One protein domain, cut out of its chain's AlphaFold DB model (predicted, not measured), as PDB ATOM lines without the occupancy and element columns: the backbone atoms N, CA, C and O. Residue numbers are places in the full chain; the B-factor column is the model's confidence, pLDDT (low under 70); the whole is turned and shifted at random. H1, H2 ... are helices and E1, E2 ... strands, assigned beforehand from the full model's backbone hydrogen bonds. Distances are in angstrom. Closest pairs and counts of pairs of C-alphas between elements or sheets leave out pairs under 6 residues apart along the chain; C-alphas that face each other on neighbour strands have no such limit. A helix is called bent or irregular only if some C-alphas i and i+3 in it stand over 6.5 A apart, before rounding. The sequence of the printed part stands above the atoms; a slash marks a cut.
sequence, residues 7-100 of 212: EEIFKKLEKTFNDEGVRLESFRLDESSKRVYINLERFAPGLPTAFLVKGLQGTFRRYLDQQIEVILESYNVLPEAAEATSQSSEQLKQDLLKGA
ATOM      1  N   GLU A   7     -57.063   7.809  -9.585       85.12
ATOM      2  CA  GLU A   7     -55.955   7.164 -10.298       85.12
ATOM      3  C   GLU A   7     -55.523   8.001 -11.508       85.12
ATOM      4  O   GLU A   7     -54.334   8.227 -11.728       85.12
ATOM      5  N   GLU A   8     -56.483   8.506 -12.287       84.31
ATOM      6  CA  GLU A   8     -56.212   9.333 -13.463       84.31
ATOM      7  C   GLU A   8     -55.660  10.712 -13.093       84.31
ATOM      8  O   GLU A   8     -54.793  11.237 -13.797       84.31
ATOM      9  N   ILE A   9     -56.136  11.297 -11.989       82.81
ATOM     10  CA  ILE A   9     -55.608  12.557 -11.454       82.81
ATOM     11  C   ILE A   9     -54.150  12.363 -11.033       82.81
ATOM     12  O   ILE A   9     -53.286  13.125 -11.466       82.81
ATOM     13  N   PHE A  10     -53.851  11.325 -10.250       83.75
ATOM     14  CA  PHE A  10     -52.486  11.059  -9.799       83.75
ATOM     15  C   PHE A  10     -51.550  10.703 -10.950       83.75
ATOM     16  O   PHE A  10     -50.453  11.247 -11.017       83.75
ATOM     17  N   LYS A  11     -52.000   9.898 -11.917       85.62
ATOM     18  CA  LYS A  11     -51.213   9.576 -13.116       85.62
ATOM     19  C   LYS A  11     -50.835  10.824 -13.918       85.62
ATOM     20  O   LYS A  11     -49.746  10.907 -14.471       85.62
ATOM     21  N   LYS A  12     -51.716  11.828 -13.975       82.06
ATOM     22  CA  LYS A  12     -51.413  13.113 -14.628       82.06
ATOM     23  C   LYS A  12     -50.447  13.984 -13.829       82.06
ATOM     24  O   LYS A  12     -49.715  14.767 -14.429       82.06
ATOM     25  N   LEU A  13     -50.465  13.867 -12.504       80.81
ATOM     26  CA  LEU A  13     -49.607  14.631 -11.598       80.81
ATOM     27  C   LEU A  13     -48.263  13.952 -11.319       80.81
ATOM     28  O   LEU A  13     -47.377  14.607 -10.786       80.81
ATOM     29  N   GLU A  14     -48.081  12.691 -11.713       81.56
ATOM     30  CA  GLU A  14     -46.858  11.908 -11.488       81.56
ATOM     31  C   GLU A  14     -45.598  12.645 -11.954       81.56
ATOM     32  O   GLU A  14     -44.617  12.737 -11.219       81.56
ATOM     33  N   LYS A  15     -45.641  13.247 -13.150       78.06
ATOM     34  CA  LYS A  15     -44.526  14.054 -13.656       78.06
ATOM     35  C   LYS A  15     -44.256  15.270 -12.766       78.06
ATOM     36  O   LYS A  15     -43.115  15.512 -12.406       78.06
ATOM     37  N   THR A  16     -45.300  16.000 -12.377       75.81
ATOM     38  CA  THR A  16     -45.178  17.175 -11.503       75.81
ATOM     39  C   THR A  16     -44.641  16.805 -10.123       75.81
ATOM     40  O   THR A  16     -43.824  17.530  -9.578       75.81
ATOM     41  N   PHE A  17     -45.059  15.674  -9.557       78.56
ATOM     42  CA  PHE A  17     -44.513  15.178  -8.295       78.56
ATOM     43  C   PHE A  17     -43.030  14.846  -8.413       78.56
ATOM     44  O   PHE A  17     -42.248  15.295  -7.576       78.56
ATOM     45  N   ASN A  18     -42.640  14.145  -9.479       78.31
ATOM     46  CA  ASN A  18     -41.239  13.830  -9.729       78.31
ATOM     47  C   ASN A  18     -40.385  15.097  -9.902       78.31
ATOM     48  O   ASN A  18     -39.306  15.175  -9.319       78.31
ATOM     49  N   ASP A  19     -40.883  16.095 -10.638       75.00
ATOM     50  CA  ASP A  19     -40.204  17.384 -10.826       75.00
ATOM     51  C   ASP A  19     -40.048  18.155  -9.491       75.00
ATOM     52  O   ASP A  19     -39.071  18.874  -9.301       75.00
ATOM     53  N   GLU A  20     -40.972  17.962  -8.542       70.69
ATOM     54  CA  GLU A  20     -40.957  18.564  -7.195       70.69
ATOM     55  C   GLU A  20     -40.257  17.699  -6.128       70.69
ATOM     56  O   GLU A  20     -40.297  18.002  -4.924       70.69
ATOM     57  N   GLY A  21     -39.621  16.606  -6.556       77.50
ATOM     58  CA  GLY A  21     -38.842  15.720  -5.699       77.50
ATOM     59  C   GLY A  21     -39.666  14.854  -4.752       77.50
ATOM     60  O   GLY A  21     -39.168  14.463  -3.692       77.50
ATOM     61  N   VAL A  22     -40.927  14.582  -5.088       82.50
ATOM     62  CA  VAL A  22     -41.855  13.789  -4.277       82.50
ATOM     63  C   VAL A  22     -42.421  12.636  -5.092       82.50
ATOM     64  O   VAL A  22     -42.669  12.754  -6.286       82.50
ATOM     65  N   ARG A  23     -42.661  11.506  -4.440       85.56
ATOM     66  CA  ARG A  23     -43.371  10.356  -4.984       85.56
ATOM     67  C   ARG A  23     -44.630  10.101  -4.167       85.56
ATOM     68  O   ARG A  23     -44.637  10.270  -2.949       85.56
ATOM     69  N   LEU A  24     -45.700   9.707  -4.848       85.62
ATOM     70  CA  LEU A  24     -46.887   9.159  -4.204       85.62
ATOM     71  C   LEU A  24     -46.688   7.659  -4.004       85.62
ATOM     72  O   LEU A  24     -46.593   6.925  -4.981       85.62
ATOM     73  N   GLU A  25     -46.658   7.221  -2.751       87.75
ATOM     74  CA  GLU A  25     -46.494   5.810  -2.392       87.75
ATOM     75  C   GLU A  25     -47.822   5.059  -2.473       87.75
ATOM     76  O   GLU A  25     -47.921   3.957  -3.005       87.75
ATOM     77  N   SER A  26     -48.880   5.665  -1.943       87.06
ATOM     78  CA  SER A  26     -50.228   5.111  -2.019       87.06
ATOM     79  C   SER A  26     -51.268   6.185  -1.758       87.06
ATOM     80  O   SER A  26     -50.980   7.251  -1.207       87.06
ATOM     81  N   PHE A  27     -52.502   5.891  -2.152       88.88
ATOM     82  CA  PHE A  27     -53.655   6.682  -1.770       88.88
ATOM     83  C   PHE A  27     -54.853   5.780  -1.479       88.88
ATOM     84  O   PHE A  27     -54.947   4.658  -1.978       88.88
ATOM     85  N   ARG A  28     -55.788   6.293  -0.682       88.31
ATOM     86  CA  ARG A  28     -57.082   5.666  -0.406       88.31
ATOM     87  C   ARG A  28     -58.172   6.724  -0.444       88.31
ATOM     88  O   ARG A  28     -58.068   7.744   0.233       88.31
ATOM     89  N   LEU A  29     -59.235   6.457  -1.192       84.00
ATOM     90  CA  LEU A  29     -60.440   7.279  -1.189       84.00
ATOM     91  C   LEU A  29     -61.425   6.745  -0.143       84.00
ATOM     92  O   LEU A  29     -61.764   5.565  -0.145       84.00
ATOM     93  N   ASP A  30     -61.897   7.627   0.728       83.38
ATOM     94  CA  ASP A  30     -63.086   7.414   1.543       83.38
ATOM     95  C   ASP A  30     -64.224   8.260   0.963       83.38
ATOM     96  O   ASP A  30     -64.338   9.465   1.209       83.38
ATOM     97  N   GLU A  31     -65.061   7.616   0.153       77.38
ATOM     98  CA  GLU A  31     -66.196   8.260  -0.508       77.38
ATOM     99  C   GLU A  31     -67.237   8.779   0.488       77.38
ATOM    100  O   GLU A  31     -67.881   9.798   0.225       77.38
ATOM    101  N   SER A  32     -67.378   8.112   1.640       78.12
ATOM    102  CA  SER A  32     -68.384   8.440   2.653       78.12
ATOM    103  C   SER A  32     -68.068   9.752   3.369       78.12
ATOM    104  O   SER A  32     -68.967  10.554   3.623       78.12
ATOM    105  N   SER A  33     -66.783  10.008   3.632       75.81
ATOM    106  CA  SER A  33     -66.305  11.237   4.268       75.81
ATOM    107  C   SER A  33     -65.759  12.270   3.281       75.81
ATOM    108  O   SER A  33     -65.343  13.348   3.704       75.81
ATOM    109  N   LYS A  34     -65.788  11.970   1.973       80.88
ATOM    110  CA  LYS A  34     -65.239  12.814   0.898       80.88
ATOM    111  C   LYS A  34     -63.761  13.148   1.129       80.88
ATOM    112  O   LYS A  34     -63.325  14.280   0.922       80.88
ATOM    113  N   ARG A  35     -62.975  12.155   1.551       83.81
ATOM    114  CA  ARG A  35     -61.548  12.319   1.863       83.81
ATOM    115  C   ARG A  35     -60.666  11.435   1.002       83.81
ATOM    116  O   ARG A  35     -60.984  10.278   0.758       83.81
ATOM    117  N   VAL A  36     -59.523  11.971   0.592       83.94
ATOM    118  CA  VAL A  36     -58.443  11.222  -0.056       83.94
ATOM    119  C   VAL A  36     -57.255  11.204   0.890       83.94
ATOM    120  O   VAL A  36     -56.665  12.243   1.169       83.94
ATOM    121  N   TYR A  37     -56.905  10.024   1.374       85.88
ATOM    122  CA  TYR A  37     -55.711   9.792   2.172       85.88
ATOM    123  C   TYR A  37     -54.545   9.524   1.232       85.88
ATOM    124  O   TYR A  37     -54.696   8.737   0.299       85.88
ATOM    125  N   ILE A  38     -53.411  10.181   1.452       85.94
ATOM    126  CA  ILE A  38     -52.210  10.019   0.635       85.94
ATOM    127  C   ILE A  38     -50.992   9.736   1.501       85.94
ATOM    128  O   ILE A  38     -50.846  10.287   2.592       85.94
ATOM    129  N   ASN A  39     -50.095   8.927   0.955       84.75
ATOM    130  CA  ASN A  39     -48.780   8.646   1.501       84.75
ATOM    131  C   ASN A  39     -47.740   9.161   0.509       84.75
ATOM    132  O   ASN A  39     -47.791   8.823  -0.675       84.75
ATOM    133  N   LEU A  40     -46.839  10.021   0.979       84.31
ATOM    134  CA  LEU A  40     -45.837  10.673   0.141       84.31
ATOM    135  C   LEU A  40     -44.425  10.341   0.627       84.31
ATOM    136  O   LEU A  40     -44.154  10.349   1.826       84.31
ATOM    137  N   GLU A  41     -43.510  10.143  -0.312       86.00
ATOM    138  CA  GLU A  41     -42.077  10.029  -0.058       86.00
ATOM    139  C   GLU A  41     -41.340  11.175  -0.750       86.00
ATOM    140  O   GLU A  41     -41.548  11.439  -1.932       86.00
ATOM    141  N   ARG A  42     -40.470  11.882  -0.029       81.50
ATOM    142  CA  ARG A  42     -39.619  12.923  -0.603       81.50
ATOM    143  C   ARG A  42     -38.223  12.381  -0.870       81.50
ATOM    144  O   ARG A  42     -37.526  12.000   0.066       81.50
ATOM    145  N   PHE A  43     -37.808  12.446  -2.131       79.81
ATOM    146  CA  PHE A  43     -36.494  12.006  -2.600       79.81
ATOM    147  C   PHE A  43     -35.597  13.159  -3.076       79.81
ATOM    148  O   PHE A  43     -34.398  12.964  -3.242       79.81
ATOM    149  N   ALA A  44     -36.143  14.366  -3.273       70.94
ATOM    150  CA  ALA A  44     -35.369  15.556  -3.628       70.94
ATOM    151  C   ALA A  44     -35.964  16.849  -3.018       70.94
ATOM    152  O   ALA A  44     -37.144  16.887  -2.635       70.94
ATOM    153  N   PRO A  45     -35.158  17.922  -2.871       64.38
ATOM    154  CA  PRO A  45     -35.667  19.235  -2.478       64.38
ATOM    155  C   PRO A  45     -36.654  19.771  -3.527       64.38
ATOM    156  O   PRO A  45     -36.481  19.546  -4.720       64.38
ATOM    157  N   GLY A  46     -37.680  20.496  -3.082       63.09
ATOM    158  CA  GLY A  46     -38.722  21.041  -3.955       63.09
ATOM    159  C   GLY A  46     -39.801  21.775  -3.162       63.09
ATOM    160  O   GLY A  46     -39.567  22.172  -2.014       63.09
ATOM    161  N   LEU A  47     -40.988  21.949  -3.750       61.97
ATOM    162  CA  LEU A  47     -42.104  22.652  -3.113       61.97
ATOM    163  C   LEU A  47     -42.419  22.074  -1.723       61.97
ATOM    164  O   LEU A  47     -42.542  20.852  -1.596       61.97
ATOM    165  N   PRO A  48     -42.631  22.896  -0.677       64.56
ATOM    166  CA  PRO A  48     -43.015  22.374   0.630       64.56
ATOM    167  C   PRO A  48     -44.285  21.514   0.553       64.56
ATOM    168  O   PRO A  48     -45.258  21.878  -0.109       64.56
ATOM    169  N   THR A  49     -44.303  20.387   1.272       65.56
ATOM    170  CA  THR A  49     -45.362  19.361   1.179       65.56
ATOM    171  C   THR A  49     -46.765  19.911   1.434       65.56
ATOM    172  O   THR A  49     -47.718  19.494   0.783       65.56
ATOM    173  N   ALA A  50     -46.902  20.918   2.300       60.97
ATOM    174  CA  ALA A  50     -48.176  21.598   2.533       60.97
ATOM    175  C   ALA A  50     -48.761  22.237   1.256       60.97
ATOM    176  O   ALA A  50     -49.971  22.186   1.039       60.97
ATOM    177  N   PHE A  51     -47.920  22.798   0.378       61.94
ATOM    178  CA  PHE A  51     -48.372  23.352  -0.899       61.94
ATOM    179  C   PHE A  51     -48.764  22.255  -1.891       61.94
ATOM    180  O   PHE A  51     -49.746  22.431  -2.610       61.94
ATOM    181  N   LEU A  52     -48.062  21.116  -1.890       70.00
ATOM    182  CA  LEU A  52     -48.428  19.953  -2.708       70.00
ATOM    183  C   LEU A  52     -49.792  19.390  -2.288       70.00
ATOM    184  O   LEU A  52     -50.663  19.209  -3.136       70.00
ATOM    185  N   VAL A  53     -50.024  19.207  -0.983       72.44
ATOM    186  CA  VAL A  53     -51.317  18.761  -0.432       72.44
ATOM    187  C   VAL A  53     -52.433  19.746  -0.792       72.44
ATOM    188  O   VAL A  53     -53.495  19.339  -1.262       72.44
ATOM    189  N   LYS A  54     -52.186  21.055  -0.654       70.69
ATOM    190  CA  LYS A  54     -53.163  22.093  -1.017       70.69
ATOM    191  C   LYS A  54     -53.455  22.115  -2.525       70.69
ATOM    192  O   LYS A  54     -54.613  22.239  -2.924       70.69
ATOM    193  N   GLY A  55     -52.429  21.972  -3.364       74.12
ATOM    194  CA  GLY A  55     -52.564  21.890  -4.821       74.12
ATOM    195  C   GLY A  55     -53.341  20.649  -5.266       74.12
ATOM    196  O   GLY A  55     -54.227  20.739  -6.122       74.12
ATOM    197  N   LEU A  56     -53.085  19.507  -4.624       78.69
ATOM    198  CA  LEU A  56     -53.846  18.279  -4.828       78.69
ATOM    199  C   LEU A  56     -55.305  18.459  -4.459       78.69
ATOM    200  O   LEU A  56     -56.175  18.134  -5.261       78.69
ATOM    201  N   GLN A  57     -55.580  19.039  -3.294       76.81
ATOM    202  CA  GLN A  57     -56.943  19.313  -2.868       76.81
ATOM    203  C   GLN A  57     -57.679  20.198  -3.880       76.81
ATOM    204  O   GLN A  57     -58.801  19.885  -4.268       76.81
ATOM    205  N   GLY A  58     -57.039  21.259  -4.384       72.25
ATOM    206  CA  GLY A  58     -57.602  22.084  -5.458       72.25
ATOM    207  C   GLY A  58     -57.873  21.299  -6.748       72.25
ATOM    208  O   GLY A  58     -58.897  21.507  -7.400       72.25
ATOM    209  N   THR A  59     -56.994  20.359  -7.092       77.25
ATOM    210  CA  THR A  59     -57.134  19.500  -8.275       77.25
ATOM    211  C   THR A  59     -58.294  18.512  -8.118       77.25
ATOM    212  O   THR A  59     -59.152  18.437  -8.995       77.25
ATOM    213  N   PHE A  60     -58.400  17.836  -6.973       76.81
ATOM    214  CA  PHE A  60     -59.527  16.954  -6.654       76.81
ATOM    215  C   PHE A  60     -60.864  17.697  -6.652       76.81
ATOM    216  O   PHE A  60     -61.836  17.214  -7.233       76.81
ATOM    217  N   ARG A  61     -60.896  18.916  -6.102       78.50
ATOM    218  CA  ARG A  61     -62.090  19.772  -6.141       78.50
ATOM    219  C   ARG A  61     -62.541  20.126  -7.550       78.50
ATOM    220  O   ARG A  61     -63.734  20.273  -7.795       78.50
ATOM    221  N   ARG A  62     -61.590  20.295  -8.469       78.31
ATOM    222  CA  ARG A  62     -61.868  20.687  -9.853       78.31
ATOM    223  C   ARG A  62     -62.338  19.522 -10.720       78.31
ATOM    224  O   ARG A  62     -63.131  19.752 -11.629       78.31
ATOM    225  N   TYR A  63     -61.830  18.314 -10.476       78.12
ATOM    226  CA  TYR A  63     -61.984  17.186 -11.401       78.12
ATOM    227  C   TYR A  63     -62.791  16.000 -10.862       78.12
ATOM    228  O   TYR A  63     -63.212  15.176 -11.672       78.12
ATOM    229  N   LEU A  64     -63.032  15.918  -9.548       72.88
ATOM    230  CA  LEU A  64     -63.759  14.811  -8.922       72.88
ATOM    231  C   LEU A  64     -65.013  15.307  -8.176       72.88
ATOM    232  O   LEU A  64     -66.124  15.007  -8.602       72.88
ATOM    233  N   ASP A  65     -64.857  16.107  -7.113       66.19
ATOM    234  CA  ASP A  65     -65.968  16.696  -6.338       66.19
ATOM    235  C   ASP A  65     -65.462  17.886  -5.492       66.19
ATOM    236  O   ASP A  65     -64.434  17.791  -4.817       66.19
ATOM    237  N   GLN A  66     -66.184  19.015  -5.506       66.00
ATOM    238  CA  GLN A  66     -65.793  20.284  -4.871       66.00
ATOM    239  C   GLN A  66     -65.619  20.202  -3.346       66.00
ATOM    240  O   GLN A  66     -64.996  21.088  -2.755       66.00
ATOM    241  N   GLN A  67     -66.146  19.159  -2.702       64.94
ATOM    242  CA  GLN A  67     -66.051  18.979  -1.252       64.94
ATOM    243  C   GLN A  67     -64.878  18.102  -0.799       64.94
ATOM    244  O   GLN A  67     -64.700  17.923   0.402       64.94
ATOM    245  N   ILE A  68     -64.051  17.599  -1.720       73.19
ATOM    246  CA  ILE A  68     -62.995  16.653  -1.354       73.19
ATOM    247  C   ILE A  68     -61.874  17.313  -0.542       73.19
ATOM    248  O   ILE A  68     -61.361  18.395  -0.866       73.19
ATOM    249  N   GLU A  69     -61.494  16.633   0.535       79.50
ATOM    250  CA  GLU A  69     -60.372  16.959   1.408       79.50
ATOM    251  C   GLU A  69     -59.235  15.948   1.209       79.50
ATOM    252  O   GLU A  69     -59.476  14.753   1.061       79.50
ATOM    253  N   VAL A  70     -57.990  16.427   1.176       77.81
ATOM    254  CA  VAL A  70     -56.804  15.574   1.021       77.81
ATOM    255  C   VAL A  70     -56.076  15.521   2.356       77.81
ATOM    256  O   VAL A  70     -55.698  16.559   2.895       77.81
ATOM    257  N   ILE A  71     -55.889  14.313   2.882       81.00
ATOM    258  CA  ILE A  71     -55.248  14.041   4.165       81.00
ATOM    259  C   ILE A  71     -53.907  13.362   3.903       81.00
ATOM    260  O   ILE A  71     -53.851  12.295   3.297       81.00
ATOM    261  N   LEU A  72     -52.823  13.971   4.374       77.94
ATOM    262  CA  LEU A  72     -51.503  13.347   4.373       77.94
ATOM    263  C   LEU A  72     -51.425  12.371   5.552       77.94
ATOM    264  O   LEU A  72     -51.395  12.804   6.702       77.94
ATOM    265  N   GLU A  73     -51.450  11.074   5.267       81.25
ATOM    266  CA  GLU A  73     -51.479  10.010   6.277       81.25
ATOM    267  C   GLU A  73     -50.061   9.630   6.725       81.25
ATOM    268  O   GLU A  73     -49.803   9.492   7.920       81.25
ATOM    269  N   SER A  74     -49.116   9.563   5.786       74.25
ATOM    270  CA  SER A  74     -47.693   9.406   6.082       74.25
ATOM    271  C   SER A  74     -46.815  10.219   5.133       74.25
ATOM    272  O   SER A  74     -47.164  10.477   3.975       74.25
ATOM    273  N   TYR A  75     -45.670  10.661   5.654       78.56
ATOM    274  CA  TYR A  75     -44.689  11.447   4.920       78.56
ATOM    275  C   TYR A  75     -43.279  11.001   5.296       78.56
ATOM    276  O   TYR A  75     -42.830  11.247   6.415       78.56
ATOM    277  N   ASN A  76     -42.602  10.338   4.360       79.75
ATOM    278  CA  ASN A  76     -41.219   9.900   4.516       79.75
ATOM    279  C   ASN A  76     -40.271  10.876   3.810       79.75
ATOM    280  O   ASN A  76     -40.579  11.360   2.721       79.75
ATOM    281  N   VAL A  77     -39.117  11.167   4.407       77.38
ATOM    282  CA  VAL A  77     -38.082  12.017   3.800       77.38
ATOM    283  C   VAL A  77     -36.806  11.204   3.706       77.38
ATOM    284  O   VAL A  77     -36.249  10.819   4.733       77.38
ATOM    285  N   LEU A  78     -36.347  10.950   2.482       77.81
ATOM    286  CA  LEU A  78     -35.102  10.232   2.260       77.81
ATOM    287  C   LEU A  78     -33.893  11.088   2.685       77.81
ATOM    288  O   LEU A  78     -33.948  12.322   2.586       77.81
ATOM    289  N   PRO A  79     -32.798  10.464   3.158       65.69
ATOM    290  CA  PRO A  79     -31.615  11.171   3.650       65.69
ATOM    291  C   PRO A  79     -31.037  12.169   2.638       65.69
ATOM    292  O   PRO A  79     -30.662  13.279   3.018       65.69
ATOM    293  N   GLU A  80     -31.055  11.830   1.346       63.94
ATOM    294  CA  GLU A  80     -30.558  12.684   0.261       63.94
ATOM    295  C   GLU A  80     -31.365  13.988   0.121       63.94
ATOM    296  O   GLU A  80     -30.837  15.026  -0.281       63.94
ATOM    297  N   ALA A  81     -32.647  13.968   0.503       58.16
ATOM    298  CA  ALA A  81     -33.498  15.152   0.517       58.16
ATOM    299  C   ALA A  81     -33.380  15.956   1.822       58.16
ATOM    300  O   ALA A  81     -33.646  17.161   1.813       58.16
ATOM    301  N   ALA A  82     -32.986  15.330   2.936       54.81
ATOM    302  CA  ALA A  82     -32.901  15.957   4.259       54.81
ATOM    303  C   ALA A  82     -31.742  16.973   4.370       54.81
ATOM    304  O   ALA A  82     -31.891  18.031   4.989       54.81
ATOM    305  N   GLU A  83     -30.613  16.699   3.711       50.06
ATOM    306  CA  GLU A  83     -29.451  17.600   3.688       50.06
ATOM    307  C   GLU A  83     -29.710  18.844   2.820       50.06
ATOM    308  O   GLU A  83     -29.422  19.975   3.223       50.06
ATOM    309  N   ALA A  84     -30.353  18.662   1.662       46.38
ATOM    310  CA  ALA A  84     -30.685  19.750   0.745       46.38
ATOM    311  C   ALA A  84     -31.880  20.599   1.217       46.38
ATOM    312  O   ALA A  84     -31.912  21.805   0.976       46.38
ATOM    313  N   THR A  85     -32.853  20.015   1.930       45.84
ATOM    314  CA  THR A  85     -33.982  20.779   2.498       45.84
ATOM    315  C   THR A  85     -33.562  21.681   3.654       45.84
ATOM    316  O   THR A  85     -34.177  22.730   3.822       45.84
ATOM    317  N   SER A  86     -32.488  21.366   4.390       45.94
ATOM    318  CA  SER A  86     -31.931  22.269   5.411       45.94
ATOM    319  C   SER A  86     -31.315  23.539   4.810       45.94
ATOM    320  O   SER A  86     -31.566  24.634   5.316       45.94
ATOM    321  N   GLN A  87     -30.583  23.427   3.694       41.72
ATOM    322  CA  GLN A  87     -30.002  24.586   2.996       41.72
ATOM    323  C   GLN A  87     -31.040  25.347   2.154       41.72
ATOM    324  O   GLN A  87     -31.090  26.578   2.180       41.72
ATOM    325  N   SER A  88     -31.935  24.619   1.479       45.28
ATOM    326  CA  SER A  88     -33.052  25.184   0.721       45.28
ATOM    327  C   SER A  88     -34.058  25.885   1.631       45.28
ATOM    328  O   SER A  88     -34.532  26.939   1.252       45.28
ATOM    329  N   SER A  89     -34.331  25.411   2.855       46.81
ATOM    330  CA  SER A  89     -35.185  26.109   3.836       46.81
ATOM    331  C   SER A  89     -34.640  27.490   4.205       46.81
ATOM    332  O   SER A  89     -35.409  28.439   4.311       46.81
ATOM    333  N   GLU A  90     -33.326  27.629   4.387       46.28
ATOM    334  CA  GLU A  90     -32.690  28.920   4.675       46.28
ATOM    335  C   GLU A  90     -32.770  29.861   3.463       46.28
ATOM    336  O   GLU A  90     -33.131  31.029   3.614       46.28
ATOM    337  N   GLN A  91     -32.538  29.349   2.250       41.88
ATOM    338  CA  GLN A  91     -32.692  30.124   1.015       41.88
ATOM    339  C   GLN A  91     -34.152  30.452   0.682       41.88
ATOM    340  O   GLN A  91     -34.428  31.586   0.325       41.88
ATOM    341  N   LEU A  92     -35.109  29.541   0.879       41.12
ATOM    342  CA  LEU A  92     -36.548  29.788   0.738       41.12
ATOM    343  C   LEU A  92     -37.041  30.753   1.811       41.12
ATOM    344  O   LEU A  92     -37.875  31.591   1.504       41.12
ATOM    345  N   LYS A  93     -36.528  30.701   3.049       47.56
ATOM    346  CA  LYS A  93     -36.778  31.754   4.045       47.56
ATOM    347  C   LYS A  93     -36.268  33.093   3.522       47.56
ATOM    348  O   LYS A  93     -37.012  34.063   3.569       47.56
ATOM    349  N   GLN A  94     -35.044  33.155   2.994       44.22
ATOM    350  CA  GLN A  94     -34.462  34.390   2.459       44.22
ATOM    351  C   GLN A  94     -35.161  34.897   1.186       44.22
ATOM    352  O   GLN A  94     -35.328  36.104   1.034       44.22
ATOM    353  N   ASP A  95     -35.632  34.014   0.311       41.53
ATOM    354  CA  ASP A  95     -36.306  34.368  -0.940       41.53
ATOM    355  C   ASP A  95     -37.803  34.627  -0.733       41.53
ATOM    356  O   ASP A  95     -38.355  35.509  -1.383       41.53
ATOM    357  N   LEU A  96     -38.458  33.991   0.245       41.22
ATOM    358  CA  LEU A  96     -39.780  34.408   0.735       41.22
ATOM    359  C   LEU A  96     -39.700  35.762   1.451       41.22
ATOM    360  O   LEU A  96     -40.629  36.556   1.338       41.22
ATOM    361  N   LEU A  97     -38.590  36.059   2.137       47.62
ATOM    362  CA  LEU A  97     -38.316  37.386   2.702       47.62
ATOM    363  C   LEU A  97     -38.060  38.449   1.615       47.62
ATOM    364  O   LEU A  97     -38.339  39.621   1.857       47.62
ATOM    365  N   LYS A  98     -37.572  38.063   0.426       42.09
ATOM    366  CA  LYS A  98     -37.336  38.970  -0.718       42.09
ATOM    367  C   LYS A  98     -38.528  39.096  -1.678       42.09
ATOM    368  O   LYS A  98     -38.707  40.149  -2.277       42.09
ATOM    369  N   GLY A  99     -39.327  38.039  -1.840       33.59
ATOM    370  CA  GLY A  99     -40.463  37.952  -2.767       33.59
ATOM    371  C   GLY A  99     -41.825  38.245  -2.135       33.59
ATOM    372  O   GLY A  99     -42.787  38.538  -2.848       33.59
ATOM    373  N   ALA A 100     -41.927  38.238  -0.802       36.72
ATOM    374  CA  ALA A 100     -43.001  38.950  -0.137       36.72
ATOM    375  C   ALA A 100     -42.741  40.439  -0.360       36.72
ATOM    376  O   ALA A 100     -41.900  41.038   0.316       36.72
TER     377      ALA A 100
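Overview. This is residues 7 to 100 of the 212 residues of an uncharacterized protein of bacterium UBP9_UBA11836 (UniProt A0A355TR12). A narrow, twisted sheet of three strands, E1, E2 and E3, has helices H1 and H2 on one face, H2 slanting over the sheet and H1 beside the strands near E1. The long helix H3 leaves the end of E3 and turns away past the end of the sheet, and residues 93 to 100 stick out as a free arm. The printed part has 94 residues with three named helices and three named strands, in the order H1 E1 E2 H2 E3 H3; the sheet runs E1 E2 E3 and is mixed, and the class is mixed, helices and strands. It is only just compact, close to loose, with a radius of gyration of the C-alphas of 14.4 A and spans of 41 by 30 by 21 A.

Arrangement. Begin at the inner strand E2, residues 35 to 42. Edge strand E1, residues 22 to 30, is its antiparallel neighbour and forms a hairpin with it; look for N 25 and O 39, within hydrogen-bond range at 2.9 A. Edge strand E3, residues 69 to 77, is parallel to E2, with N 38 and O 71 at 2.8 A. H2, residues 49 to 63, is on the sheet at a height of 5.3 A, making two layers, a helix on one face of a sheet. It runs slantwise to the strands, at 39 degrees to E2 on the local plane; its closest C-alphas to E3 are those of Gln 57 and Val 70, 5.4 A apart. E2, H2 and E3 form a strand-helix-strand unit, two parallel neighbour strands with a helix between, and its crossover is right-handed. H1, residues 7 to 19, is on the same face, over none of the strands; its closest C-alphas to E1 are those of Phe 17 and Arg 23, 6.0 A apart. H1 and H2 only just touch, with 3 pairs of C-alphas within 8 A, made by residue 9 of H1 alone and residues 59 to 63 of H2 alone; the closest are Ile 9 and Phe 60, 7.6 A. H3, residues 79 to 99, only grazes the sheet with residues 79 to 85 and is apart from H1 and H2. Each O i to N i+4 pair of H2 is within hydrogen-bond range, against 7 of 9 in H1 and 14 of 17 in H3.

Along the chain. Find C-alpha 7 at (-55.955, 7.164, -10.298); from there H1 runs 18.8 A, irregular where C-alphas 12 and 15 are 7.0 A apart. E1 is 22.9 A long and bends by 60 degrees at residue 25, E2 is 22.1 A, and E3, from C-alpha 69 at (-60.372, 16.959, 1.408), is 23.0 A and bends by 55 degrees at residue 74. H2 is 21.0 A long. H3 runs 28.9 A, with a kink of 36 degrees near residue 87, to C-alpha 99 at (-40.463, 37.952, -2.767).

Size, cuts and confidence. The C-alphas farthest apart, those of Ser 32 and Lys 98, are 43.7 A apart. The printed part has no cut and no long link. The mean pLDDT of the printed part is 70.4; look for values under 70 at residues 45 to 51, 65 to 67 and 79 to 100.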